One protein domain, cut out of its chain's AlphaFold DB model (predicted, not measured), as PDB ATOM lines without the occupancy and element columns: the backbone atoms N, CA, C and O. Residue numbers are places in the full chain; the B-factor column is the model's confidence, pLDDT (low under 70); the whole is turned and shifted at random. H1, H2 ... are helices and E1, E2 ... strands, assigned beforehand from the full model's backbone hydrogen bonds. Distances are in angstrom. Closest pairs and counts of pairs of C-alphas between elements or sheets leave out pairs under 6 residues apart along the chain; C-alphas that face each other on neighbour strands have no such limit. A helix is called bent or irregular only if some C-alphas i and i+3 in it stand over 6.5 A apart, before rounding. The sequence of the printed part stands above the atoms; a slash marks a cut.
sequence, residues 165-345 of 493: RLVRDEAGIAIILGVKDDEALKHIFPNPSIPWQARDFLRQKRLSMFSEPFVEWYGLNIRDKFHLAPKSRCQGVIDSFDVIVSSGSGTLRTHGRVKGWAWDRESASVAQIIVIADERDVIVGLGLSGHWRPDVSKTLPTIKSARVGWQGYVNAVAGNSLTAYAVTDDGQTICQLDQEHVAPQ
ATOM      1  N   ARG A 165     183.398 199.050 233.839       78.12
ATOM      2  CA  ARG A 165     183.583 197.966 234.818       78.12
ATOM      3  C   ARG A 165     184.855 198.206 235.621       78.12
ATOM      4  O   ARG A 165     184.789 198.231 236.840       78.12
ATOM      5  N   LEU A 166     185.944 198.520 234.928       84.19
ATOM      6  CA  LEU A 166     187.245 198.813 235.513       84.19
ATOM      7  C   LEU A 166     187.163 199.944 236.553       84.19
ATOM      8  O   LEU A 166     187.593 199.758 237.684       84.19
ATOM      9  N   VAL A 167     186.504 201.065 236.231       84.38
ATOM     10  CA  VAL A 167     186.315 202.181 237.181       84.38
ATOM     11  C   VAL A 167     185.512 201.760 238.422       84.38
ATOM     12  O   VAL A 167     185.785 202.225 239.530       84.38
ATOM     13  N   ARG A 168     184.519 200.872 238.269       86.38
ATOM     14  CA  ARG A 168     183.750 200.339 239.407       86.38
ATOM     15  C   ARG A 168     184.586 199.404 240.272       86.38
ATOM     16  O   ARG A 168     184.525 199.521 241.494       86.38
ATOM     17  N   ASP A 169     185.354 198.518 239.654       88.25
ATOM     18  CA  ASP A 169     186.185 197.543 240.357       88.25
ATOM     19  C   ASP A 169     187.331 198.243 241.109       88.25
ATOM     20  O   ASP A 169     187.612 197.920 242.261       88.25
ATOM     21  N   GLU A 170     187.910 199.297 240.530       90.25
ATOM     22  CA  GLU A 170     188.911 200.150 241.183       90.25
ATOM     23  C   GLU A 170     188.367 200.897 242.397       90.25
ATOM     24  O   GLU A 170     189.003 200.925 243.451       90.25
ATOM     25  N   ALA A 171     187.175 201.484 242.288       90.06
ATOM     26  CA  ALA A 171     186.514 202.071 243.448       90.06
ATOM     27  C   ALA A 171     186.202 201.000 244.513       90.06
ATOM     28  O   ALA A 171     186.285 201.271 245.712       90.06
ATOM     29  N   GLY A 172     185.916 199.765 244.088       91.06
ATOM     30  CA  GLY A 172     185.843 198.597 244.963       91.06
ATOM     31  C   GLY A 172     187.153 198.340 245.714       91.06
ATOM     32  O   GLY A 172     187.122 198.129 246.925       91.06
ATOM     33  N   ILE A 173     188.308 198.441 245.046       93.25
ATOM     34  CA  ILE A 173     189.628 198.327 245.688       93.25
ATOM     35  C   ILE A 173     189.833 199.407 246.753       93.25
ATOM     36  O   ILE A 173     190.276 199.084 247.856       93.25
ATOM     37  N   ALA A 174     189.472 200.663 246.476       93.12
ATOM     38  CA  ALA A 174     189.550 201.732 247.474       93.12
ATOM     39  C   ALA A 174     188.753 201.367 248.742       93.12
ATOM     40  O   ALA A 174     189.259 201.463 249.864       93.12
ATOM     41  N   ILE A 175     187.535 200.837 248.568       92.56
ATOM     42  CA  ILE A 175     186.697 200.354 249.672       92.56
ATOM     43  C   ILE A 175     187.355 199.172 250.394       92.56
ATOM     44  O   ILE A 175     187.401 199.172 251.627       92.56
ATOM     45  N   ILE A 176     187.897 198.187 249.677       92.12
ATOM     46  CA  ILE A 176     188.578 197.022 250.267       92.12
ATOM     47  C   ILE A 176     189.716 197.478 251.189       92.12
ATOM     48  O   ILE A 176     189.728 197.139 252.379       92.12
ATOM     49  N   LEU A 177     190.595 198.340 250.679       92.44
ATOM     50  CA  LEU A 177     191.781 198.840 251.381       92.44
ATOM     51  C   LEU A 177     191.470 199.891 252.462       92.44
ATOM     52  O   LEU A 177     192.358 200.286 253.220       92.44
ATOM     53  N   GLY A 178     190.215 200.343 252.560       90.75
ATOM     54  CA  GLY A 178     189.811 201.396 253.494       90.75
ATOM     55  C   GLY A 178     190.339 202.782 253.110       90.75
ATOM     56  O   GLY A 178     190.518 203.630 253.978       90.75
ATOM     57  N   VAL A 179     190.599 203.003 251.822       92.69
ATOM     58  CA  VAL A 179     191.073 204.266 251.256       92.69
ATOM     59  C   VAL A 179     189.871 205.111 250.847       92.69
ATOM     60  O   VAL A 179     189.196 204.816 249.863       92.69
ATOM     61  N   LYS A 180     189.581 206.160 251.621       90.19
ATOM     62  CA  LYS A 180     188.356 206.958 251.478       90.19
ATOM     63  C   LYS A 180     188.407 207.971 250.324       90.19
ATOM     64  O   LYS A 180     188.506 209.172 250.552       90.19
ATOM     65  N   ASP A 181     188.329 207.483 249.090       90.06
ATOM     66  CA  ASP A 181     188.300 208.310 247.876       90.06
ATOM     67  C   ASP A 181     186.869 208.680 247.447       90.06
ATOM     68  O   ASP A 181     186.298 208.119 246.508       90.06
ATOM     69  N   ASP A 182     186.257 209.622 248.164       88.62
ATOM     70  CA  ASP A 182     184.872 210.030 247.898       88.62
ATOM     71  C   ASP A 182     184.687 210.647 246.498       88.62
ATOM     72  O   ASP A 182     183.603 210.533 245.924       88.62
ATOM     73  N   GLU A 183     185.728 211.256 245.920       85.62
ATOM     74  CA  GLU A 183     185.682 211.803 244.561       85.62
ATOM     75  C   GLU A 183     185.582 210.689 243.517       85.62
ATOM     76  O   GLU A 183     184.707 210.743 242.649       85.62
ATOM     77  N   ALA A 184     186.388 209.628 243.629       87.12
ATOM     78  CA  ALA A 184     186.245 208.460 242.761       87.12
ATOM     79  C   ALA A 184     184.880 207.775 242.955       87.12
ATOM     80  O   ALA A 184     184.204 207.448 241.977       87.12
ATOM     81  N   LEU A 185     184.418 207.617 244.203       88.62
ATOM     82  CA  LEU A 185     183.133 206.969 244.484       88.62
ATOM     83  C   LEU A 185     181.929 207.748 243.928       88.62
ATOM     84  O   LEU A 185     180.983 207.120 243.452       88.62
ATOM     85  N   LYS A 186     181.942 209.088 243.931       88.12
ATOM     86  CA  LYS A 186     180.843 209.909 243.374       88.12
ATOM     87  C   LYS A 186     180.562 209.621 241.898       88.12
ATOM     88  O   LYS A 186     179.419 209.739 241.463       88.12
ATOM     89  N   HIS A 187     181.578 209.209 241.138       84.06
ATOM     90  CA  HIS A 187     181.426 208.865 239.722       84.06
ATOM     91  C   HIS A 187     180.648 207.560 239.511       84.06
ATOM     92  O   HIS A 187     180.036 207.368 238.460       84.06
ATOM     93  N   ILE A 188     180.645 206.664 240.504       83.88
ATOM     94  CA  ILE A 188     179.969 205.365 240.418       83.88
ATOM     95  C   ILE A 188     178.693 205.289 241.259       83.88
ATOM     96  O   ILE A 188     177.808 204.488 240.948       83.88
ATOM     97  N   PHE A 189     178.579 206.103 242.311       85.00
ATOM     98  CA  PHE A 189     177.469 206.064 243.250       85.00
ATOM     99  C   PHE A 189     177.124 207.476 243.770       85.00
ATOM    100  O   PHE A 189     178.002 208.152 244.303       85.00
ATOM    101  N   PRO A 190     175.854 207.931 243.690       87.25
ATOM    102  CA  PRO A 190     175.493 209.328 243.976       87.25
ATOM    103  C   PRO A 190     175.841 209.832 245.382       87.25
ATOM    104  O   PRO A 190     176.105 211.017 245.562       87.25
ATOM    105  N   ASN A 191     175.806 208.953 246.387       90.12
ATOM    106  CA  ASN A 191     176.144 209.298 247.764       90.12
ATOM    107  C   ASN A 191     177.264 208.381 248.291       90.12
ATOM    108  O   ASN A 191     176.959 207.266 248.726       90.12
ATOM    109  N   PRO A 192     178.532 208.833 248.307       89.00
ATOM    110  CA  PRO A 192     179.673 207.992 248.678       89.00
ATOM    111  C   PRO A 192     179.605 207.492 250.130       89.00
ATOM    112  O   PRO A 192     180.158 206.441 250.442       89.00
ATOM    113  N   SER A 193     178.860 208.167 251.016       89.50
ATOM    114  CA  SER A 193     178.721 207.739 252.415       89.50
ATOM    115  C   SER A 193     178.019 206.386 252.582       89.50
ATOM    116  O   SER A 193     178.308 205.670 253.539       89.50
ATOM    117  N   ILE A 194     177.131 206.005 251.657       91.06
ATOM    118  CA  ILE A 194     176.355 204.760 251.749       91.06
ATOM    119  C   ILE A 194     177.261 203.525 251.573       91.06
ATOM    120  O   ILE A 194     177.243 202.664 252.457       91.06
ATOM    121  N   PRO A 195     178.091 203.420 250.510       90.38
ATOM    122  CA  PRO A 195     179.095 202.359 250.406       90.38
ATOM    123  C   PRO A 195     180.009 202.253 251.633       90.38
ATOM    124  O   PRO A 195     180.254 201.146 252.112       90.38
ATOM    125  N   TRP A 196     180.458 203.384 252.192       90.69
ATOM    126  CA  TRP A 196     181.311 203.387 253.384       90.69
ATOM    127  C   TRP A 196     180.615 202.832 254.626       90.69
ATOM    128  O   TRP A 196     181.213 202.041 255.349       90.69
ATOM    129  N   GLN A 197     179.347 203.179 254.852       91.81
ATOM    130  CA  GLN A 197     178.559 202.635 255.964       91.81
ATOM    131  C   GLN A 197     178.310 201.128 255.815       91.81
ATOM    132  O   GLN A 197     178.289 200.397 256.803       91.81
ATOM    133  N   ALA A 198     178.147 200.644 254.581       92.19
ATOM    134  CA  ALA A 198     177.932 199.226 254.300       92.19
ATOM    135  C   ALA A 198     179.223 198.389 254.352       92.19
ATOM    136  O   ALA A 198     179.151 197.166 254.491       92.19
ATOM    137  N   ARG A 199     180.397 199.026 254.241       92.69
ATOM    138  CA  ARG A 199     181.704 198.372 254.096       92.69
ATOM    139  C   ARG A 199     181.939 197.265 255.117       92.69
ATOM    140  O   ARG A 199     182.249 196.141 254.731       92.69
ATOM    141  N   ASP A 200     181.817 197.572 256.407       92.19
ATOM    142  CA  ASP A 200     182.167 196.614 257.459       92.19
ATOM    143  C   ASP A 200     181.225 195.412 257.477       92.19
ATOM    144  O   ASP A 200     181.685 194.279 257.626       92.19
ATOM    145  N   PHE A 201     179.932 195.636 257.227       94.75
ATOM    146  CA  PHE A 201     178.958 194.560 257.078       94.75
ATOM    147  C   PHE A 201     179.286 193.666 255.874       94.75
ATOM    148  O   PHE A 201     179.341 192.442 256.012       94.75
ATOM    149  N   LEU A 202     179.545 194.261 254.702       94.38
ATOM    150  CA  LEU A 202     179.871 193.518 253.480       94.38
ATOM    151  C   LEU A 202     181.163 192.711 253.638       94.38
ATOM    152  O   LEU A 202     181.199 191.541 253.260       94.38
ATOM    153  N   ARG A 203     182.188 193.301 254.263       92.88
ATOM    154  CA  ARG A 203     183.456 192.634 254.576       92.88
ATOM    155  C   ARG A 203     183.255 191.460 255.526       92.88
ATOM    156  O   ARG A 203     183.690 190.353 255.227       92.88
ATOM    157  N   GLN A 204     182.560 191.672 256.645       93.25
ATOM    158  CA  GLN A 204     182.320 190.626 257.644       93.25
ATOM    159  C   GLN A 204     181.530 189.444 257.066       93.25
ATOM    160  O   GLN A 204     181.749 188.298 257.456       93.25
ATOM    161  N   LYS A 205     180.598 189.714 256.147       95.19
ATOM    162  CA  LYS A 205     179.761 188.692 255.508       95.19
ATOM    163  C   LYS A 205     180.341 188.137 254.204       95.19
ATOM    164  O   LYS A 205     179.700 187.267 253.624       95.19
ATOM    165  N   ARG A 206     181.517 188.608 253.761       93.69
ATOM    166  CA  ARG A 206     182.136 188.260 252.467       93.69
ATOM    167  C   ARG A 206     181.154 188.414 251.294       93.69
ATOM    168  O   ARG A 206     180.944 187.488 250.519       93.69
ATOM    169  N   LEU A 207     180.502 189.573 251.205       93.44
ATOM    170  CA  LEU A 207     179.515 189.889 250.166       93.44
ATOM    171  C   LEU A 207     180.074 190.869 249.129       93.44
ATOM    172  O   LEU A 207     180.891 191.733 249.456       93.44
ATOM    173  N   SER A 208     179.532 190.820 247.906       89.94
ATOM    174  CA  SER A 208     179.904 191.730 246.808       89.94
ATOM    175  C   SER A 208     181.418 191.679 246.545       89.94
ATOM    176  O   SER A 208     181.992 190.601 246.570       89.94
ATOM    177  N   MET A 209     182.094 192.814 246.364       88.69
ATOM    178  CA  MET A 209     183.547 192.883 246.145       88.69
ATOM    179  C   MET A 209     184.389 192.168 247.217       88.69
ATOM    180  O   MET A 209     185.516 191.790 246.937       88.69
ATOM    181  N   PHE A 210     183.863 191.953 248.432       91.75
ATOM    182  CA  PHE A 210     184.567 191.244 249.506       91.75
ATOM    183  C   PHE A 210     184.495 189.712 249.390       91.75
ATOM    184  O   PHE A 210     185.079 189.026 250.226       91.75
ATOM    185  N   SER A 211     183.773 189.167 248.403       90.56
ATOM    186  CA  SER A 211     183.838 187.737 248.067       90.56
ATOM    187  C   SER A 211     184.996 187.395 247.130       90.56
ATOM    188  O   SER A 211     185.242 186.215 246.891       90.56
ATOM    189  N   GLU A 212     185.682 188.399 246.581       86.62
ATOM    190  CA  GLU A 212     186.786 188.182 245.652       86.62
ATOM    191  C   GLU A 212     188.016 187.591 246.360       86.62
ATOM    192  O   GLU A 212     188.392 188.067 247.438       86.62
ATOM    193  N   PRO A 213     188.713 186.603 245.765       84.62
ATOM    194  CA  PRO A 213     189.861 185.956 246.404       84.62
ATOM    195  C   PRO A 213     191.004 186.912 246.763       84.62
ATOM    196  O   PRO A 213     191.733 186.662 247.723       84.62
ATOM    197  N   PHE A 214     191.179 187.994 245.997       85.06
ATOM    198  CA  PHE A 214     192.270 188.950 246.201       85.06
ATOM    199  C   PHE A 214     192.072 189.887 247.393       85.06
ATOM    200  O   PHE A 214     193.027 190.500 247.865       85.06
ATOM    201  N   VAL A 215     190.854 189.967 247.932       86.38
ATOM    202  CA  VAL A 215     190.539 190.764 249.127       86.38
ATOM    203  C   VAL A 215     191.325 190.265 250.334       86.38
ATOM    204  O   VAL A 215     191.784 191.060 251.150       86.38
ATOM    205  N   GLU A 216     191.501 188.947 250.435       87.75
ATOM    206  CA  GLU A 216     192.216 188.308 251.542       87.75
ATOM    207  C   GLU A 216     193.736 188.470 251.437       87.75
ATOM    208  O   GLU A 216     194.443 188.114 252.372       87.75
ATOM    209  N   TRP A 217     194.253 189.001 250.322       92.38
ATOM    210  CA  TRP A 217     195.691 189.219 250.152       92.38
ATOM    211  C   TRP A 217     196.169 190.450 250.919       92.38
ATOM    212  O   TRP A 217     197.320 190.498 251.342       92.38
ATOM    213  N   TYR A 218     195.301 191.444 251.120       92.56
ATOM    214  CA  TYR A 218     195.670 192.669 251.820       92.56
ATOM    215  C   TYR A 218     196.161 192.377 253.246       92.56
ATOM    216  O   TYR A 218     195.465 191.744 254.039       92.56
ATOM    217  N   GLY A 219     197.361 192.862 253.574       93.75
ATOM    218  CA  GLY A 219     198.017 192.628 254.861       93.75
ATOM    219  C   GLY A 219     198.771 191.299 254.989       93.75
ATOM    220  O   GLY A 219     199.422 191.095 256.012       93.75
ATOM    221  N   LEU A 220     198.729 190.412 253.986       95.62
ATOM    222  CA  LEU A 220     199.578 189.215 253.954       95.62
ATOM    223  C   LEU A 220     200.994 189.550 253.481       95.62
ATOM    224  O   LEU A 220     201.206 190.533 252.770       95.62
ATOM    225  N   ASN A 221     201.958 188.702 253.839       97.00
ATOM    226  CA  ASN A 221     203.283 188.753 253.241       97.00
ATOM    227  C   ASN A 221     203.246 188.123 251.837       97.00
ATOM    228  O   ASN A 221     202.702 187.029 251.661       97.00
ATOM    229  N   ILE A 222     203.836 188.779 250.834       96.56
ATOM    230  CA  ILE A 222     203.842 188.269 249.456       96.56
ATOM    231  C   ILE A 222     204.532 186.906 249.342       96.56
ATOM    232  O   ILE A 222     204.118 186.095 248.516       96.56
ATOM    233  N   ARG A 223     205.526 186.618 250.193       95.19
ATOM    234  CA  ARG A 223     206.276 185.351 250.187       95.19
ATOM    235  C   ARG A 223     205.462 184.174 250.714       95.19
ATOM    236  O   ARG A 223     205.759 183.036 250.368       95.19
ATOM    237  N   ASP A 224     204.438 184.445 251.519       94.94
ATOM    238  CA  ASP A 224     203.529 183.414 252.030       94.94
ATOM    239  C   ASP A 224     202.440 183.070 251.005       94.94
ATOM    240  O   ASP A 224     201.859 181.984 251.040       94.94
ATOM    241  N   LYS A 225     202.134 184.012 250.100       93.88
ATOM    242  CA  LYS A 225     201.010 183.907 249.165       93.88
ATOM    243  C   LYS A 225     201.420 183.529 247.743       93.88
ATOM    244  O   LYS A 225     200.633 182.873 247.058       93.88
ATOM    245  N   PHE A 226     202.599 183.956 247.300       96.81
ATOM    246  CA  PHE A 226     203.010 183.867 245.905       96.81
ATOM    247  C   PHE A 226     204.420 183.305 245.741       96.81
ATOM    248  O   PHE A 226     205.302 183.504 246.575       96.81
ATOM    249  N   HIS A 227     204.657 182.672 244.596       96.88
ATOM    250  CA  HIS A 227     205.999 182.359 244.127       96.88
ATOM    251  C   HIS A 227     206.606 183.589 243.444       96.88
ATOM    252  O   HIS A 227     206.005 184.160 242.534       96.88
ATOM    253  N   LEU A 228     207.806 183.995 243.858       96.75
ATOM    254  CA  LEU A 228     208.524 185.090 243.207       96.75
ATOM    255  C   LEU A 228     209.264 184.591 241.962       96.75
ATOM    256  O   LEU A 228     210.204 183.800 242.054       96.75
ATOM    257  N   ALA A 229     208.857 185.090 240.799       96.56
ATOM    258  CA  ALA A 229     209.572 184.922 239.543       96.56
ATOM    259  C   ALA A 229     210.735 185.927 239.413       96.56
ATOM    260  O   ALA A 229     210.742 186.972 240.074       96.56
ATOM    261  N   PRO A 230     211.715 185.661 238.528       95.88
ATOM    262  CA  PRO A 230     212.786 186.608 238.243       95.88
ATOM    263  C   PRO A 230     212.238 187.958 237.773       95.88
ATOM    264  O   PRO A 230     211.335 188.007 236.937       95.88
ATOM    265  N   LYS A 231     212.853 189.058 238.224       93.44
ATOM    266  CA  LYS A 231     212.475 190.423 237.817       93.44
ATOM    267  C   LYS A 231     212.430 190.600 236.295       93.44
ATOM    268  O   LYS A 231     211.566 191.294 235.785       93.44
ATOM    269  N   SER A 232     213.294 189.904 235.550       93.94
ATOM    270  CA  SER A 232     213.333 189.948 234.082       93.94
ATOM    271  C   SER A 232     212.064 189.450 233.384       93.94
ATOM    272  O   SER A 232     211.913 189.702 232.187       93.94
ATOM    273  N   ARG A 233     211.188 188.718 234.088       95.06
ATOM    274  CA  ARG A 233     209.916 188.232 233.543       95.06
ATOM    275  C   ARG A 233     208.948 189.376 233.280       95.06
ATOM    276  O   ARG A 233     208.255 189.351 232.267       95.06
ATOM    277  N   CYS A 234     208.922 190.381 234.148       95.56
ATOM    278  CA  CYS A 234     207.966 191.471 234.040       95.56
ATOM    279  C   CYS A 234     208.647 192.797 233.769       95.56
ATOM    280  O   CYS A 234     209.831 192.995 234.026       95.56
ATOM    281  N   GLN A 235     207.882 193.688 233.160       94.75
ATOM    282  CA  GLN A 235     208.303 195.043 232.872       94.75
ATOM    283  C   GLN A 235     207.153 195.982 233.192       94.75
ATOM    284  O   GLN A 235     205.996 195.660 232.928       94.75
ATOM    285  N   GLY A 236     207.473 197.140 233.741       94.94
ATOM    286  CA  GLY A 236     206.483 198.128 234.134       94.94
ATOM    287  C   GLY A 236     207.044 199.048 235.193       94.94
ATOM    288  O   GLY A 236     208.101 198.761 235.739       94.94
ATOM    289  N   VAL A 237     206.346 200.131 235.492       94.94
ATOM    290  CA  VAL A 237     206.710 201.064 236.566       94.94
ATOM    291  C   VAL A 237     205.449 201.571 237.251       94.94
ATOM    292  O   VAL A 237     204.349 201.479 236.696       94.94
ATOM    293  N   ILE A 238     205.621 202.123 238.448       95.25
ATOM    294  CA  ILE A 238     204.676 203.084 239.017       95.25
ATOM    295  C   ILE A 238     205.007 204.440 238.379       95.25
ATOM    296  O   ILE A 238     206.128 204.919 238.517       95.25
ATOM    297  N   ASP A 239     204.059 205.026 237.649       93.06
ATOM    298  CA  ASP A 239     204.225 206.321 236.976       93.06
ATOM    299  C   ASP A 239     203.860 207.495 237.891       93.06
ATOM    300  O   ASP A 239     204.473 208.558 237.807       93.06
ATOM    301  N   SER A 240     202.823 207.337 238.722       90.69
ATOM    302  CA  SER A 240     202.332 208.418 239.576       90.69
ATOM    303  C   SER A 240     201.721 207.926 240.882       90.69
ATOM    304  O   SER A 240     201.190 206.811 240.974       90.69
ATOM    305  N   PHE A 241     201.759 208.812 241.875       92.56
ATOM    306  CA  PHE A 241     201.149 208.647 243.185       92.56
ATOM    307  C   PHE A 241     200.352 209.909 243.524       92.56
ATOM    308  O   PHE A 241     200.933 210.948 243.801       92.56
ATOM    309  N   ASP A 242     199.027 209.815 243.549       91.62
ATOM    310  CA  ASP A 242     198.147 210.908 243.958       91.62
ATOM    311  C   ASP A 242     197.732 210.685 245.423       91.62
ATOM    312  O   ASP A 242     196.971 209.756 245.720       91.62
ATOM    313  N   VAL A 243     198.207 211.512 246.363       91.75
ATOM    314  CA  VAL A 243     197.769 211.424 247.770       91.75
ATOM    315  C   VAL A 243     196.296 211.812 247.894       91.75
ATOM    316  O   VAL A 243     195.842 212.843 247.400       91.75
ATOM    317  N   ILE A 244     195.542 210.987 248.613       91.75
ATOM    318  CA  ILE A 244     194.135 211.215 248.918       91.75
ATOM    319  C   ILE A 244     194.048 211.853 250.298       91.75
ATOM    320  O   ILE A 244     194.401 211.239 251.307       91.75
ATOM    321  N   VAL A 245     193.532 213.082 250.333       88.50
ATOM    322  CA  VAL A 245     193.237 213.791 251.582       88.50
ATOM    323  C   VAL A 245     192.183 213.001 252.348       88.50
ATOM    324  O   VAL A 245     191.036 212.902 251.913       88.50
ATOM    325  N   SER A 246     192.587 212.414 253.470       80.38
ATOM    326  CA  SER A 246     191.723 211.537 254.255       80.38
ATOM    327  C   SER A 246     191.093 212.262 255.442       80.38
ATOM    328  O   SER A 246     191.690 213.162 256.036       80.38
ATOM    329  N   SER A 247     189.870 211.854 255.775       72.94
ATOM    330  CA  SER A 247     189.224 212.192 257.041       72.94
ATOM    331  C   SER A 247     189.551 211.106 258.062       72.94
ATOM    332  O   SER A 247     189.337 209.923 257.778       72.94
ATOM    333  N   GLY A 248     190.029 211.484 259.241       64.19
ATOM    334  CA  GLY A 248     190.370 210.569 260.316       64.19
ATOM    335  C   GLY A 248     191.832 210.660 260.732       64.19
ATOM    336  O   GLY A 248     192.724 210.315 259.969       64.19
ATOM    337  N   SER A 249     192.012 211.041 262.001       56.38
ATOM    338  CA  SER A 249     193.104 210.711 262.925       56.38
ATOM    339  C   SER A 249     194.504 210.827 262.308       56.38
ATOM    340  O   SER A 249     194.877 209.960 261.525       56.38
ATOM    341  N   GLY A 250     195.275 211.862 262.694       59.22
ATOM    342  CA  GLY A 250     196.645 212.196 262.249       59.22
ATOM    343  C   GLY A 250     197.669 211.057 262.364       59.22
ATOM    344  O   GLY A 250     198.628 211.101 263.139       59.22
ATOM    345  N   THR A 251     197.421 210.004 261.600       75.31
ATOM    346  CA  THR A 251     198.184 208.782 261.454       75.31
ATOM    347  C   THR A 251     199.251 209.025 260.413       75.31
ATOM    348  O   THR A 251     199.162 209.928 259.585       75.31
ATOM    349  N   LEU A 252     200.265 208.174 260.438       83.62
ATOM    350  CA  LEU A 252     201.298 208.157 259.411       83.62
ATOM    351  C   LEU A 252     200.895 207.271 258.236       83.62
ATOM    352  O   LEU A 252     201.765 206.790 257.522       83.62
ATOM    353  N   ARG A 253     199.597 206.986 258.072       89.31
ATOM    354  CA  ARG A 253     199.116 206.185 256.956       89.31
ATOM    355  C   ARG A 253     198.779 207.107 255.800       89.31
ATOM    356  O   ARG A 253     197.914 207.967 255.914       89.31
ATOM    357  N   THR A 254     199.465 206.898 254.693       90.44
ATOM    358  CA  THR A 254     199.190 207.548 253.427       90.44
ATOM    359  C   THR A 254     198.191 206.712 252.647       90.44
ATOM    360  O   THR A 254     198.406 205.530 252.359       90.44
ATOM    361  N   HIS A 255     197.088 207.364 252.307       92.88
ATOM    362  CA  HIS A 255     196.114 206.880 251.350       92.88
ATOM    363  C   HIS A 255     196.448 207.490 249.997       92.88
ATOM    364  O   HIS A 255     196.604 208.705 249.894       92.88
ATOM    365  N   GLY A 256     196.580 206.659 248.969       92.94
ATOM    366  CA  GLY A 256     196.975 207.139 247.652       92.94
ATOM    367  C   GLY A 256     196.322 206.368 246.528       92.94
ATOM    368  O   GLY A 256     196.056 205.171 246.661       92.94
ATOM    369  N   ARG A 257     196.088 207.067 245.419       94.88
ATOM    370  CA  ARG A 257     195.803 206.466 244.122       94.88
ATOM    371  C   ARG A 257     197.115 206.352 243.366       94.88
ATOM    372  O   ARG A 257     197.864 207.314 243.269       94.88
ATOM    373  N   VAL A 258     197.396 205.182 242.831       95.62
ATOM    374  CA  VAL A 258     198.650 204.891 242.134       95.62
ATOM    375  C   VAL A 258     198.347 204.432 240.726       95.62
ATOM    376  O   VAL A 258     197.359 203.730 240.498       95.62
ATOM    377  N   LYS A 259     199.181 204.843 239.777       96.00
ATOM    378  CA  LYS A 259     199.027 204.484 238.368       96.00
ATOM    379  C   LYS A 259     200.350 204.022 237.811       96.00
ATOM    380  O   LYS A 259     201.409 204.454 238.257       96.00
ATOM    381  N   GLY A 260     200.276 203.171 236.806       96.19
ATOM    382  CA  GLY A 260     201.452 202.663 236.132       96.19
ATOM    383  C   GLY A 260     201.085 201.870 234.897       96.19
ATOM    384  O   GLY A 260     199.979 201.977 234.359       96.19
ATOM    385  N   TRP A 261     202.013 201.033 234.464       96.81
ATOM    386  CA  TRP A 261     201.763 200.000 233.467       96.81
ATOM    387  C   TRP A 261     202.548 198.738 233.810       96.81
ATOM    388  O   TRP A 261     203.510 198.788 234.577       96.81
ATOM    389  N   ALA A 262     202.105 197.597 233.285       96.75
ATOM    390  CA  ALA A 262     202.728 196.306 233.548       96.75
ATOM    391  C   ALA A 262     202.547 195.334 232.375       96.75
ATOM    392  O   ALA A 262     201.522 195.335 231.690       96.75
ATOM    393  N   TRP A 263     203.547 194.484 232.165       96.00
ATOM    394  CA  TRP A 263     203.577 193.481 231.108       96.00
ATOM    395  C   TRP A 263     204.347 192.237 231.557       96.00
ATOM    396  O   TRP A 263     205.491 192.358 232.004       96.00
ATOM    397  N   ASP A 264     203.749 191.054 231.397       95.44
ATOM    398  CA  ASP A 264     204.448 189.773 231.541       95.44
ATOM    399  C   ASP A 264     205.059 189.397 230.184       95.44
ATOM    400  O   ASP A 264     204.367 189.193 229.181       95.44
ATOM    401  N   ARG A 265     206.393 189.359 230.129       94.00
ATOM    402  CA  ARG A 265     207.145 189.077 228.901       94.00
ATOM    403  C   ARG A 265     207.082 187.612 228.502       94.00
ATOM    404  O   ARG A 265     207.226 187.324 227.319       94.00
ATOM    405  N   GLU A 266     206.911 186.712 229.465       92.56
ATOM    406  CA  GLU A 266     206.936 185.272 229.228       92.56
ATOM    407  C   GLU A 266     205.625 184.805 228.591       92.56
ATOM    408  O   GLU A 266     205.641 184.151 227.550       92.56
ATOM    409  N   SER A 267     204.488 185.221 229.154       92.19
ATOM    410  CA  SER A 267     203.158 184.976 228.577       92.19
ATOM    411  C   SER A 267     202.809 185.933 227.432       92.19
ATOM    412  O   SER A 267     201.842 185.698 226.705       92.19
ATOM    413  N   ALA A 268     203.582 187.014 227.261       93.56
ATOM    414  CA  ALA A 268     203.284 188.116 226.350       93.56
ATOM    415  C   ALA A 268     201.858 188.666 226.556       93.56
ATOM    416  O   ALA A 268     201.120 188.886 225.587       93.56
ATOM    417  N   SER A 269     201.479 188.874 227.822       93.50
ATOM    418  CA  SER A 269     200.141 189.298 228.236       93.50
ATOM    419  C   SER A 269     200.167 190.478 229.220       93.50
ATOM    420  O   SER A 269     201.181 190.809 229.843       93.50
ATOM    421  N   VAL A 270     199.020 191.156 229.332       93.69
ATOM    422  CA  VAL A 270     198.794 192.197 230.343       93.69
ATOM    423  C   VAL A 270     198.496 191.517 231.675       93.69
ATOM    424  O   VAL A 270     197.485 190.819 231.782       93.69
ATOM    425  N   ALA A 271     199.312 191.787 232.694       93.38
ATOM    426  CA  ALA A 271     199.047 191.338 234.057       93.38
ATOM    427  C   ALA A 271     197.760 191.988 234.578       93.38
ATOM    428  O   ALA A 271     197.706 193.207 234.703       93.38
ATOM    429  N   GLN A 272     196.713 191.211 234.856       92.06
ATOM    430  CA  GLN A 272     195.396 191.766 235.207       92.06
ATOM    431  C   GLN A 272     195.371 192.437 236.586       92.06
ATOM    432  O   GLN A 272     194.647 193.414 236.776       92.06
ATOM    433  N   ILE A 273     196.167 191.925 237.529       94.69
ATOM    434  CA  ILE A 273     196.220 192.395 238.913       94.69
ATOM    435  C   ILE A 273     197.653 192.791 239.257       94.69
ATOM    436  O   ILE A 273     198.604 192.066 238.956       94.69
ATOM    437  N   ILE A 274     197.782 193.926 239.935       97.00
ATOM    438  CA  ILE A 274     199.023 194.428 240.512       97.00
ATOM    439  C   ILE A 274     198.907 194.374 242.031       97.00
ATOM    440  O   ILE A 274     197.910 194.812 242.604       97.00
ATOM    441  N   VAL A 275     199.936 193.850 242.684       97.31
ATOM    442  CA  VAL A 275     200.073 193.838 244.142       97.31
ATOM    443  C   VAL A 275     201.178 194.811 244.521       97.31
ATOM    444  O   VAL A 275     202.233 194.820 243.893       97.31
ATOM    445  N   ILE A 276     200.950 195.632 245.540       97.88
ATOM    446  CA  ILE A 276     201.937 196.599 246.027       97.88
ATOM    447  C   ILE A 276     202.291 196.227 247.459       97.88
ATOM    448  O   ILE A 276     201.402 196.157 248.313       97.88
ATOM    449  N   ALA A 277     203.573 195.985 247.708       97.56
ATOM    450  CA  ALA A 277     204.089 195.593 249.012       97.56
ATOM    451  C   ALA A 277     205.022 196.658 249.603       97.56
ATOM    452  O   ALA A 277     205.656 197.407 248.856       97.56
ATOM    453  N   ASP A 278     205.071 196.724 250.936       96.75
ATOM    454  CA  ASP A 278     206.009 197.575 251.673       96.75
ATOM    455  C   ASP A 278     207.407 196.931 251.808       96.75
ATOM    456  O   ASP A 278     207.622 195.801 251.365       96.75
ATOM    457  N   GLU A 279     208.367 197.601 252.459       95.19
ATOM    458  CA  GLU A 279     209.720 197.051 252.667       95.19
ATOM    459  C   GLU A 279     209.777 195.781 253.537       95.19
ATOM    460  O   GLU A 279     210.831 195.154 253.655       95.19
ATOM    461  N   ARG A 280     208.662 195.394 254.165       96.12
ATOM    462  CA  ARG A 280     208.527 194.147 254.930       96.12
ATOM    463  C   ARG A 280     207.841 193.057 254.111       96.12
ATOM    464  O   ARG A 280     207.451 192.038 254.682       96.12
ATOM    465  N   ASP A 281     207.690 193.267 252.804       96.50
ATOM    466  CA  ASP A 281     206.999 192.378 251.877       96.50
ATOM    467  C   ASP A 281     205.502 192.204 252.213       96.50
ATOM    468  O   ASP A 281     204.870 191.241 251.781       96.50
ATOM    469  N   VAL A 282     204.902 193.132 252.973       97.44
ATOM    470  CA  VAL A 282     203.474 193.095 253.321       97.44
ATOM    471  C   VAL A 282     202.658 193.828 252.267       97.44
ATOM    472  O   VAL A 282     202.964 194.965 251.917       97.44
ATOM    473  N   ILE A 283     201.577 193.209 251.797       97.50
ATOM    474  CA  ILE A 283     200.679 193.794 250.797       97.50
ATOM    475  C   ILE A 283     199.935 194.991 251.396       97.50
ATOM    476  O   ILE A 283     199.079 194.839 252.270       97.50
ATOM    477  N   VAL A 284     200.235 196.183 250.879       96.81
ATOM    478  CA  VAL A 284     199.653 197.472 251.290       96.81
ATOM    479  C   VAL A 284     198.795 198.122 250.203       96.81
ATOM    480  O   VAL A 284     198.107 199.107 250.478       96.81
ATOM    481  N   GLY A 285     198.793 197.575 248.986       96.88
ATOM    482  CA  GLY A 285     197.973 198.076 247.888       96.88
ATOM    483  C   GLY A 285     197.672 197.045 246.811       96.88
ATOM    484  O   GLY A 285     198.308 195.993 246.728       96.88
ATOM    485  N   LEU A 286     196.677 197.374 245.994       96.94
ATOM    486  CA  LEU A 286     196.186 196.560 244.886       96.94
ATOM    487  C   LEU A 286     195.862 197.469 243.698       96.94
ATOM    488  O   LEU A 286     195.392 198.592 243.892       96.94
ATOM    489  N   GLY A 287     196.075 196.975 242.483       95.62
ATOM    490  CA  GLY A 287     195.725 197.661 241.243       95.62
ATOM    491  C   GLY A 287     195.171 196.718 240.186       95.62
ATOM    492  O   GLY A 287     195.432 195.515 240.215       95.62
ATOM    493  N   LEU A 288     194.403 197.280 239.256       94.50
ATOM    494  CA  LEU A 288     193.811 196.575 238.125       94.50
ATOM    495  C   LEU A 288     194.314 197.181 236.825       94.50
ATOM    496  O   LEU A 288     194.376 198.403 236.666       94.50
ATOM    497  N   SER A 289     194.668 196.305 235.895       93.56
ATOM    498  CA  SER A 289     195.053 196.697 234.546       93.56
ATOM    499  C   SER A 289     193.843 196.898 233.639       93.56
ATOM    500  O   SER A 289     192.728 196.468 233.926       93.56
ATOM    501  N   GLY A 290     194.082 197.533 232.495       90.75
ATOM    502  CA  GLY A 290     193.071 197.788 231.467       90.75
ATOM    503  C   GLY A 290     193.028 199.243 231.008       90.75
ATOM    504  O   GLY A 290     192.358 199.546 230.019       90.75
ATOM    505  N   HIS A 291     193.784 200.130 231.665       92.50
ATOM    506  CA  HIS A 291     193.895 201.533 231.277       92.50
ATOM    507  C   HIS A 291     194.608 201.695 229.943       92.50
ATOM    508  O   HIS A 291     195.605 201.032 229.640       92.50
ATOM    509  N   TRP A 292     194.087 202.625 229.149       91.69
ATOM    510  CA  TRP A 292     194.598 202.945 227.826       91.69
ATOM    511  C   TRP A 292     195.931 203.704 227.909       91.69
ATOM    512  O   TRP A 292     195.982 204.856 228.332       91.69
ATOM    513  N   ARG A 293     197.009 203.048 227.478       92.94
ATOM    514  CA  ARG A 293     198.398 203.527 227.429       92.94
ATOM    515  C   ARG A 293     199.050 203.193 226.081       92.94
ATOM    516  O   ARG A 293     199.959 202.363 225.997       92.94
ATOM    517  N   PRO A 294     198.574 203.800 224.977       93.31
ATOM    518  CA  PRO A 294     199.115 203.545 223.647       93.31
ATOM    519  C   PRO A 294     200.550 204.063 223.502       93.31
ATOM    520  O   PRO A 294     201.297 203.541 222.681       93.31
ATOM    521  N   ASP A 295     200.936 205.070 224.290       94.88
ATOM    522  CA  ASP A 295     202.299 205.594 224.393       94.88
ATOM    523  C   ASP A 295     203.305 204.489 224.740       94.88
ATOM    524  O   ASP A 295     204.347 204.397 224.096       94.88
ATOM    525  N   VAL A 296     202.951 203.584 225.658       94.38
ATOM    526  CA  VAL A 296     203.803 202.449 226.040       94.38
ATOM    527  C   VAL A 296     203.995 201.497 224.860       94.38
ATOM    528  O   VAL A 296     205.128 201.210 224.487       94.38
ATOM    529  N   SER A 297     202.908 201.065 224.211       92.25
ATOM    530  CA  SER A 297     202.980 200.152 223.053       92.25
ATOM    531  C   SER A 297     203.676 200.761 221.827       92.25
ATOM    532  O   SER A 297     204.283 200.047 221.032       92.25
ATOM    533  N   LYS A 298     203.620 202.092 221.669       93.31
ATOM    534  CA  LYS A 298     204.326 202.815 220.601       93.31
ATOM    535  C   LYS A 298     205.828 202.892 220.867       93.31
ATOM    536  O   LYS A 298     206.610 202.774 219.930       93.31
ATOM    537  N   THR A 299     206.219 203.094 222.124       95.19
ATOM    538  CA  THR A 299     207.626 203.193 222.537       95.19
ATOM    539  C   THR A 299     208.287 201.818 222.669       95.19
ATOM    540  O   THR A 299     209.475 201.682 222.387       95.19
ATOM    541  N   LEU A 300     207.532 200.791 223.067       93.38
ATOM    542  CA  LEU A 300     208.005 199.426 223.301       93.38
ATOM    543  C   LEU A 300     207.271 198.435 222.378       93.38
ATOM    544  O   LEU A 300     206.249 197.873 222.772       93.38
ATOM    545  N   PRO A 301     207.799 198.150 221.170       88.56
ATOM    546  CA  PRO A 301     207.117 197.318 220.171       88.56
ATOM    547  C   PRO A 301     206.858 195.864 220.594       88.56
ATOM    548  O   PRO A 301     206.057 195.168 219.972       88.56
ATOM    549  N   THR A 302     207.544 195.374 221.632       90.69
ATOM    550  CA  THR A 302     207.300 194.046 222.218       90.69
ATOM    551  C   THR A 302     205.947 193.962 222.925       90.69
ATOM    552  O   THR A 302     205.405 192.867 223.083       90.69
ATOM    553  N   ILE A 303     205.385 195.106 223.319       93.44
ATOM    554  CA  ILE A 303     204.112 195.221 224.017       93.44
ATOM    555  C   ILE A 303     202.999 195.396 222.983       93.44
ATOM    556  O   ILE A 303     202.845 196.442 222.357       93.44
ATOM    557  N   LYS A 304     202.195 194.345 222.811       88.56
ATOM    558  CA  LYS A 304     201.183 194.260 221.743       88.56
ATOM    559  C   LYS A 304     199.827 194.863 222.112       88.56
ATOM    560  O   LYS A 304     198.939 194.928 221.266       88.56
ATOM    561  N   SER A 305     199.647 195.267 223.366       90.25
ATOM    562  CA  SER A 305     198.396 195.828 223.869       90.25
ATOM    563  C   SER A 305     198.580 197.292 224.240       90.25
ATOM    564  O   SER A 305     199.517 197.651 224.943       90.25
ATOM    565  N   ALA A 306     197.641 198.133 223.823       91.44
ATOM    566  CA  ALA A 306     197.549 199.507 224.300       91.44
ATOM    567  C   ALA A 306     196.756 199.617 225.619       91.44
ATOM    568  O   ALA A 306     196.578 200.716 226.123       91.44
ATOM    569  N   ARG A 307     196.291 198.502 226.205       91.75
ATOM    570  CA  ARG A 307     195.618 198.446 227.518       91.75
ATOM    571  C   ARG A 307     196.511 197.868 228.612       91.75
ATOM    572  O   ARG A 307     196.120 196.964 229.338       91.75
ATOM    573  N   VAL A 308     197.743 198.350 228.662       94.81
ATOM    574  CA  VAL A 308     198.786 197.885 229.594       94.81
ATOM    575  C   VAL A 308     198.884 198.738 230.847       94.81
ATOM    576  O   VAL A 308     199.632 198.399 231.758       94.81
ATOM    577  N   GLY A 309     198.153 199.854 230.883       95.75
ATOM    578  CA  GLY A 309     198.084 200.703 232.055       95.75
ATOM    579  C   GLY A 309     197.285 200.040 233.169       95.75
ATOM    580  O   GLY A 309     196.312 199.326 232.905       95.75
ATOM    581  N   TRP A 310     197.657 200.345 234.401       96.00
ATOM    582  CA  TRP A 310     196.933 199.956 235.598       96.00
ATOM    583  C   TRP A 310     196.729 201.148 236.525       96.00
ATOM    584  O   TRP A 310     197.507 202.106 236.522       96.00
ATOM    585  N   GLN A 311     195.670 201.069 237.322       96.19
ATOM    586  CA  GLN A 311     195.389 201.991 238.413       96.19
ATOM    587  C   GLN A 311     195.033 201.187 239.657       96.19
ATOM    588  O   GLN A 311     194.433 200.116 239.587       96.19
ATOM    589  N   GLY A 312     195.427 201.698 240.812       95.31
ATOM    590  CA  GLY A 312     195.195 201.048 242.083       95.31
ATOM    591  C   GLY A 312     195.156 202.027 243.234       95.31
ATOM    592  O   GLY A 312     195.257 203.243 243.059       95.31
ATOM    593  N   TYR A 313     195.038 201.461 244.424       96.75
ATOM    594  CA  TYR A 313     195.070 202.204 245.667       96.75
ATOM    595  C   TYR A 313     196.083 201.589 246.618       96.75
ATOM    596  O   TYR A 313     196.329 200.380 246.607       96.75
ATOM    597  N   VAL A 314     196.646 202.440 247.463       95.94
ATOM    598  CA  VAL A 314     197.536 202.043 248.545       95.94
ATOM    599  C   VAL A 314     197.048 202.619 249.860       95.94
ATOM    600  O   VAL A 314     196.546 203.742 249.939       95.94
ATOM    601  N   ASN A 315     197.240 201.832 250.905       95.00
ATOM    602  CA  ASN A 315     197.124 202.256 252.281       95.00
ATOM    603  C   ASN A 315     198.421 201.840 252.978       95.00
ATOM    604  O   ASN A 315     198.526 200.713 253.467       95.00
ATOM    605  N   ALA A 316     199.411 202.731 252.979       93.88
ATOM    606  CA  ALA A 316     200.786 202.443 253.385       93.88
ATOM    607  C   ALA A 316     201.258 203.383 254.496       93.88
ATOM    608  O   ALA A 316     200.663 204.430 254.721       93.88
ATOM    609  N   VAL A 317     202.327 203.023 255.206       92.56
ATOM    610  CA  VAL A 317     202.967 203.935 256.165       92.56
ATOM    611  C   VAL A 317     203.859 204.912 255.396       92.56
ATOM    612  O   VAL A 317     204.594 204.502 254.509       92.56
ATOM    613  N   ALA A 318     203.786 206.203 255.701       90.81
ATOM    614  CA  ALA A 318     204.597 207.226 255.054       90.81
ATOM    615  C   ALA A 318     206.099 206.975 255.264       90.81
ATOM    616  O   ALA A 318     206.532 206.651 256.371       90.81
ATOM    617  N   GLY A 319     206.891 207.162 254.207       90.25
ATOM    618  CA  GLY A 319     208.332 206.895 254.186       90.25
ATOM    619  C   GLY A 319     208.715 205.442 253.893       90.25
ATOM    620  O   GLY A 319     209.882 205.185 253.608       90.25
ATOM    621  N   ASN A 320     207.763 204.508 253.915       93.75
ATOM    622  CA  ASN A 320     208.004 203.120 253.528       93.75
ATOM    623  C   ASN A 320     208.282 203.001 252.023       93.75
ATOM    624  O   ASN A 320     207.690 203.737 251.226       93.75
ATOM    625  N   SER A 321     209.142 202.052 251.641       95.19
ATOM    626  CA  SER A 321     209.325 201.705 250.226       95.19
ATOM    627  C   SER A 321     208.101 200.933 249.745       95.19
ATOM    628  O   SER A 321     207.532 200.131 250.478       95.19
ATOM    629  N   LEU A 322     207.685 201.194 248.517       96.88
ATOM    630  CA  LEU A 322     206.566 200.590 247.825       96.88
ATOM    631  C   LEU A 322     207.096 199.920 246.569       96.88
ATOM    632  O   LEU A 322     207.585 200.575 245.647       96.88
ATOM    633  N   THR A 323     206.945 198.603 246.528       97.19
ATOM    634  CA  THR A 323     207.314 197.792 245.374       97.19
ATOM    635  C   THR A 323     206.061 197.212 244.737       97.19
ATOM    636  O   THR A 323     205.275 196.536 245.403       97.19
ATOM    637  N   ALA A 324     205.872 197.468 243.443       97.81
ATOM    638  CA  ALA A 324     204.790 196.873 242.670       97.81
ATOM    639  C   ALA A 324     205.214 195.534 242.054       97.81
ATOM    640  O   ALA A 324     206.331 195.377 241.558       97.81
ATOM    641  N   TYR A 325     204.285 194.585 242.042       97.75
ATOM    642  CA  TYR A 325     204.437 193.257 241.473       97.75
ATOM    643  C   TYR A 325     203.262 192.960 240.545       97.75
ATOM    644  O   TYR A 325     202.104 193.144 240.922       97.75
ATOM    645  N   ALA A 326     203.550 192.466 239.345       97.50
ATOM    646  CA  ALA A 326     202.533 191.916 238.461       97.50
ATOM    647  C   ALA A 326     202.193 190.486 238.892       97.50
ATOM    648  O   ALA A 326     203.090 189.663 239.079       97.50
ATOM    649  N   VAL A 327     200.900 190.191 239.039       96.69
ATOM    650  CA  VAL A 327     200.407 188.820 239.220       96.69
ATOM    651  C   VAL A 327     200.274 188.183 237.845       96.69
ATOM    652  O   VAL A 327     199.637 188.750 236.955       96.69
ATOM    653  N   THR A 328     200.897 187.023 237.662       94.56
ATOM    654  CA  THR A 328     200.888 186.332 236.370       94.56
ATOM    655  C   THR A 328     199.573 185.580 236.152       94.56
ATOM    656  O   THR A 328     198.789 185.403 237.085       94.56
ATOM    657  N   ASP A 329     199.328 185.111 234.926       91.12
ATOM    658  CA  ASP A 329     198.058 184.479 234.529       91.12
ATOM    659  C   ASP A 329     197.705 183.207 235.338       91.12
ATOM    660  O   ASP A 329     196.544 182.797 235.371       91.12
ATOM    661  N   ASP A 330     198.677 182.593 236.023       90.50
ATOM    662  CA  ASP A 330     198.457 181.447 236.920       90.50
ATOM    663  C   ASP A 330     197.838 181.820 238.286       90.50
ATOM    664  O   ASP A 330     197.407 180.936 239.032       90.50
ATOM    665  N   GLY A 331     197.806 183.112 238.632       91.12
ATOM    666  CA  GLY A 331     197.310 183.634 239.907       91.12
ATOM    667  C   GLY A 331     198.132 183.251 241.147       91.12
ATOM    668  O   GLY A 331     197.690 183.506 242.269       91.12
ATOM    669  N   GLN A 332     199.297 182.623 240.976       93.31
ATOM    670  CA  GLN A 332     200.150 182.103 242.056       93.31
ATOM    671  C   GLN A 332     201.582 182.630 241.989       93.31
ATOM    672  O   GLN A 332     202.288 182.608 242.996       93.31
ATOM    673  N   THR A 333     202.005 183.111 240.830       96.44
ATOM    674  CA  THR A 333     203.329 183.672 240.611       96.44
ATOM    675  C   THR A 333     203.233 185.187 240.501       96.44
ATOM    676  O   THR A 333     202.322 185.723 239.864       96.44
ATOM    677  N   ILE A 334     204.190 185.878 241.114       97.38
ATOM    678  CA  ILE A 334     204.363 187.324 240.988       97.38
ATOM    679  C   ILE A 334     205.763 187.658 240.500       97.38
ATOM    680  O   ILE A 334     206.729 186.945 240.761       97.38
ATOM    681  N   CYS A 335     205.883 188.781 239.815       97.06
ATOM    682  CA  CYS A 335     207.136 189.287 239.276       97.06
ATOM    683  C   CYS A 335     207.231 190.786 239.566       97.06
ATOM    684  O   CYS A 335     206.271 191.536 239.379       97.06
ATOM    685  N   GLN A 336     208.388 191.219 240.053       97.12
ATOM    686  CA  GLN A 336     208.606 192.609 240.441       97.12
ATOM    687  C   GLN A 336     208.604 193.529 239.211       97.12
ATOM    688  O   GLN A 336     209.200 193.188 238.189       97.12
ATOM    689  N   LEU A 337     207.962 194.692 239.327       96.62
ATOM    690  CA  LEU A 337     208.063 195.773 238.350       96.62
ATOM    691  C   LEU A 337     209.347 196.593 238.565       96.62
ATOM    692  O   LEU A 337     210.082 196.431 239.546       96.62
ATOM    693  N   ASP A 338     209.657 197.464 237.615       91.75
ATOM    694  CA  ASP A 338     210.781 198.379 237.718       91.75
ATOM    695  C   ASP A 338     210.438 199.562 238.635       91.75
ATOM    696  O   ASP A 338     209.294 199.998 238.710       91.75
ATOM    697  N   GLN A 339     211.480 200.097 239.279       86.38
ATOM    698  CA  GLN A 339     211.447 201.235 240.205       86.38
ATOM    699  C   GLN A 339     210.639 201.011 241.494       86.38
ATOM    700  O   GLN A 339     209.480 200.612 241.498       86.38
ATOM    701  N   GLU A 340     211.275 201.327 242.616       87.75
ATOM    702  CA  GLU A 340     210.593 201.460 243.901       87.75
ATOM    703  C   GLU A 340     210.063 202.888 244.040       87.75
ATOM    704  O   GLU A 340     210.668 203.838 243.537       87.75
ATOM    705  N   HIS A 341     208.931 203.044 244.717       92.19
ATOM    706  CA  HIS A 341     208.404 204.344 245.126       92.19
ATOM    707  C   HIS A 341     208.478 204.473 246.641       92.19
ATOM    708  O   HIS A 341     208.412 203.481 247.347       92.19
ATOM    709  N   VAL A 342     208.565 205.690 247.167       92.12
ATOM    710  CA  VAL A 342     208.435 205.925 248.610       92.12
ATOM    711  C   VAL A 342     207.040 206.464 248.875       92.12
ATOM    712  O   VAL A 342     206.601 207.386 248.191       92.12
ATOM    713  N   ALA A 343     206.336 205.903 249.858       92.44
ATOM    714  CA  ALA A 343     205.033 206.411 250.266       92.44
ATOM    715  C   ALA A 343     205.164 207.880 250.731       92.44
ATOM    716  O   ALA A 343     205.887 208.131 251.705       92.44
ATOM    717  N   PRO A 344     204.478 208.848 250.089       91.88
ATOM    718  CA  PRO A 344     204.547 210.255 250.479       91.88
ATOM    719  C   PRO A 344     204.053 210.496 251.906       91.88
ATOM    720  O   PRO A 344     203.429 209.626 252.521       91.88
ATOM    721  N   GLN A 345     204.297 211.695 252.436       91.25
ATOM    722  CA  GLN A 345     203.718 212.095 253.719       91.25
ATOM    723  C   GLN A 345     202.186 212.222 253.619       91.25
ATOM    724  O   GLN A 345     201.676 212.643 252.577       91.25
TER     725      GLN A 345
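Overview. This is residues 165 to 345 of the 493 residues of an uncharacterized protein of Skermanella aerolata (UniProt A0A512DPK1). One antiparallel sheet of seven strands is curled and folded back on itself like a partly closed barrel: E1, E2 and E5 face E3, E6 and E7, with E4 as the hinge. H1 packs along the outside of E5 and E4, and H2, H3 and H4 gather round H1, away from the strands. The 181 printed residues hold, in chain order, H1 to H6, E1 to E4, H7, then E5 to E7; the sheet's order is E1 E2 E5 E4 E3 E6 E7, and the class is mixed, helices and strands. The whole is compact, with a radius of gyration of the C-alphas of 15.8 A and spans of 45 by 33 by 31 A.

Along the chain. The strands are E1, residues 234 to 243, 26.3 A; E2, 253 to 264, 30.7 A; E3, 273 to 278; E4, 283 to 291, 22.1 A; E5, 309 to 317, 24.8 A; E6, 321 to 327, 19.1 A; and E7, 333 to 336, which ends at C-alpha 336 (208.606, 192.609, 240.441). E2 bends by 62 degrees at residue 257. The helices are H1, residues 165 to 177, 18.5 A, beginning at C-alpha 165 (183.583, 197.966, 234.818); H2, 182 to 188; H3, 193 to 204, 18.3 A, irregular, with C-alphas 197 and 200 7.2 A apart; H4, 208 to 211; H5, 213 to 217; H6, 222 to 225; and H7, 294 to 299.

Arrangement. In the strongly twisted sheet, E1 and E2 form a hairpin, with N 239 and O 259 2.8 A apart. E2 and E5 pair at N 254 and O 316, 2.7 A; E5 and E4 at N 288 and O 311, 2.9 A. The hairpin E3 and E4 has N 287 and O 274 at 2.8 A; E3 and E6 have N 325 and O 275 at 2.8 A; the hairpin E6 and E7 has N 326 and O 335 at 2.9 A. The closest C-alphas of the edge strands E1 and E7, Cys 234 and Cys 335, are 5.7 A apart. H1 is on the sheet at a height of 8.8 A, over E5 and E4, along the strands at 9 degrees to E5 on the local plane; its Ala 174 and Tyr 313 of E5 have C-alphas 5.8 A apart. H1, the hub, touches H2 in a helical hairpin, closest C-alphas Ala 171 and Leu 185, 6.0 A; H3, Ile 175 and Arg 199, 7.0 A; and H4, Gly 172 and Met 209, 6.3 A. H5 and H6 only graze the sheet; H7 only just does, with 5 pairs of C-alphas within 10 A. Every O i to N i+4 pair is within hydrogen-bond range in H1 and H7, but 6 of 8 in H3, 1 of 3 in H2 with 4 of 4 to N i+3, and 0 of 1 in H5 with 1 of 2 to N i+3; H4 and H6 are too short for such a pair.

Size, cuts and confidence. The two C-alphas farthest apart, Ser 249 and Pro 301, are 46.9 A apart. The printed part has no cut, and no link is long. Mean pLDDT of the printed part is 91.9; residues 248 to 250 are under 70.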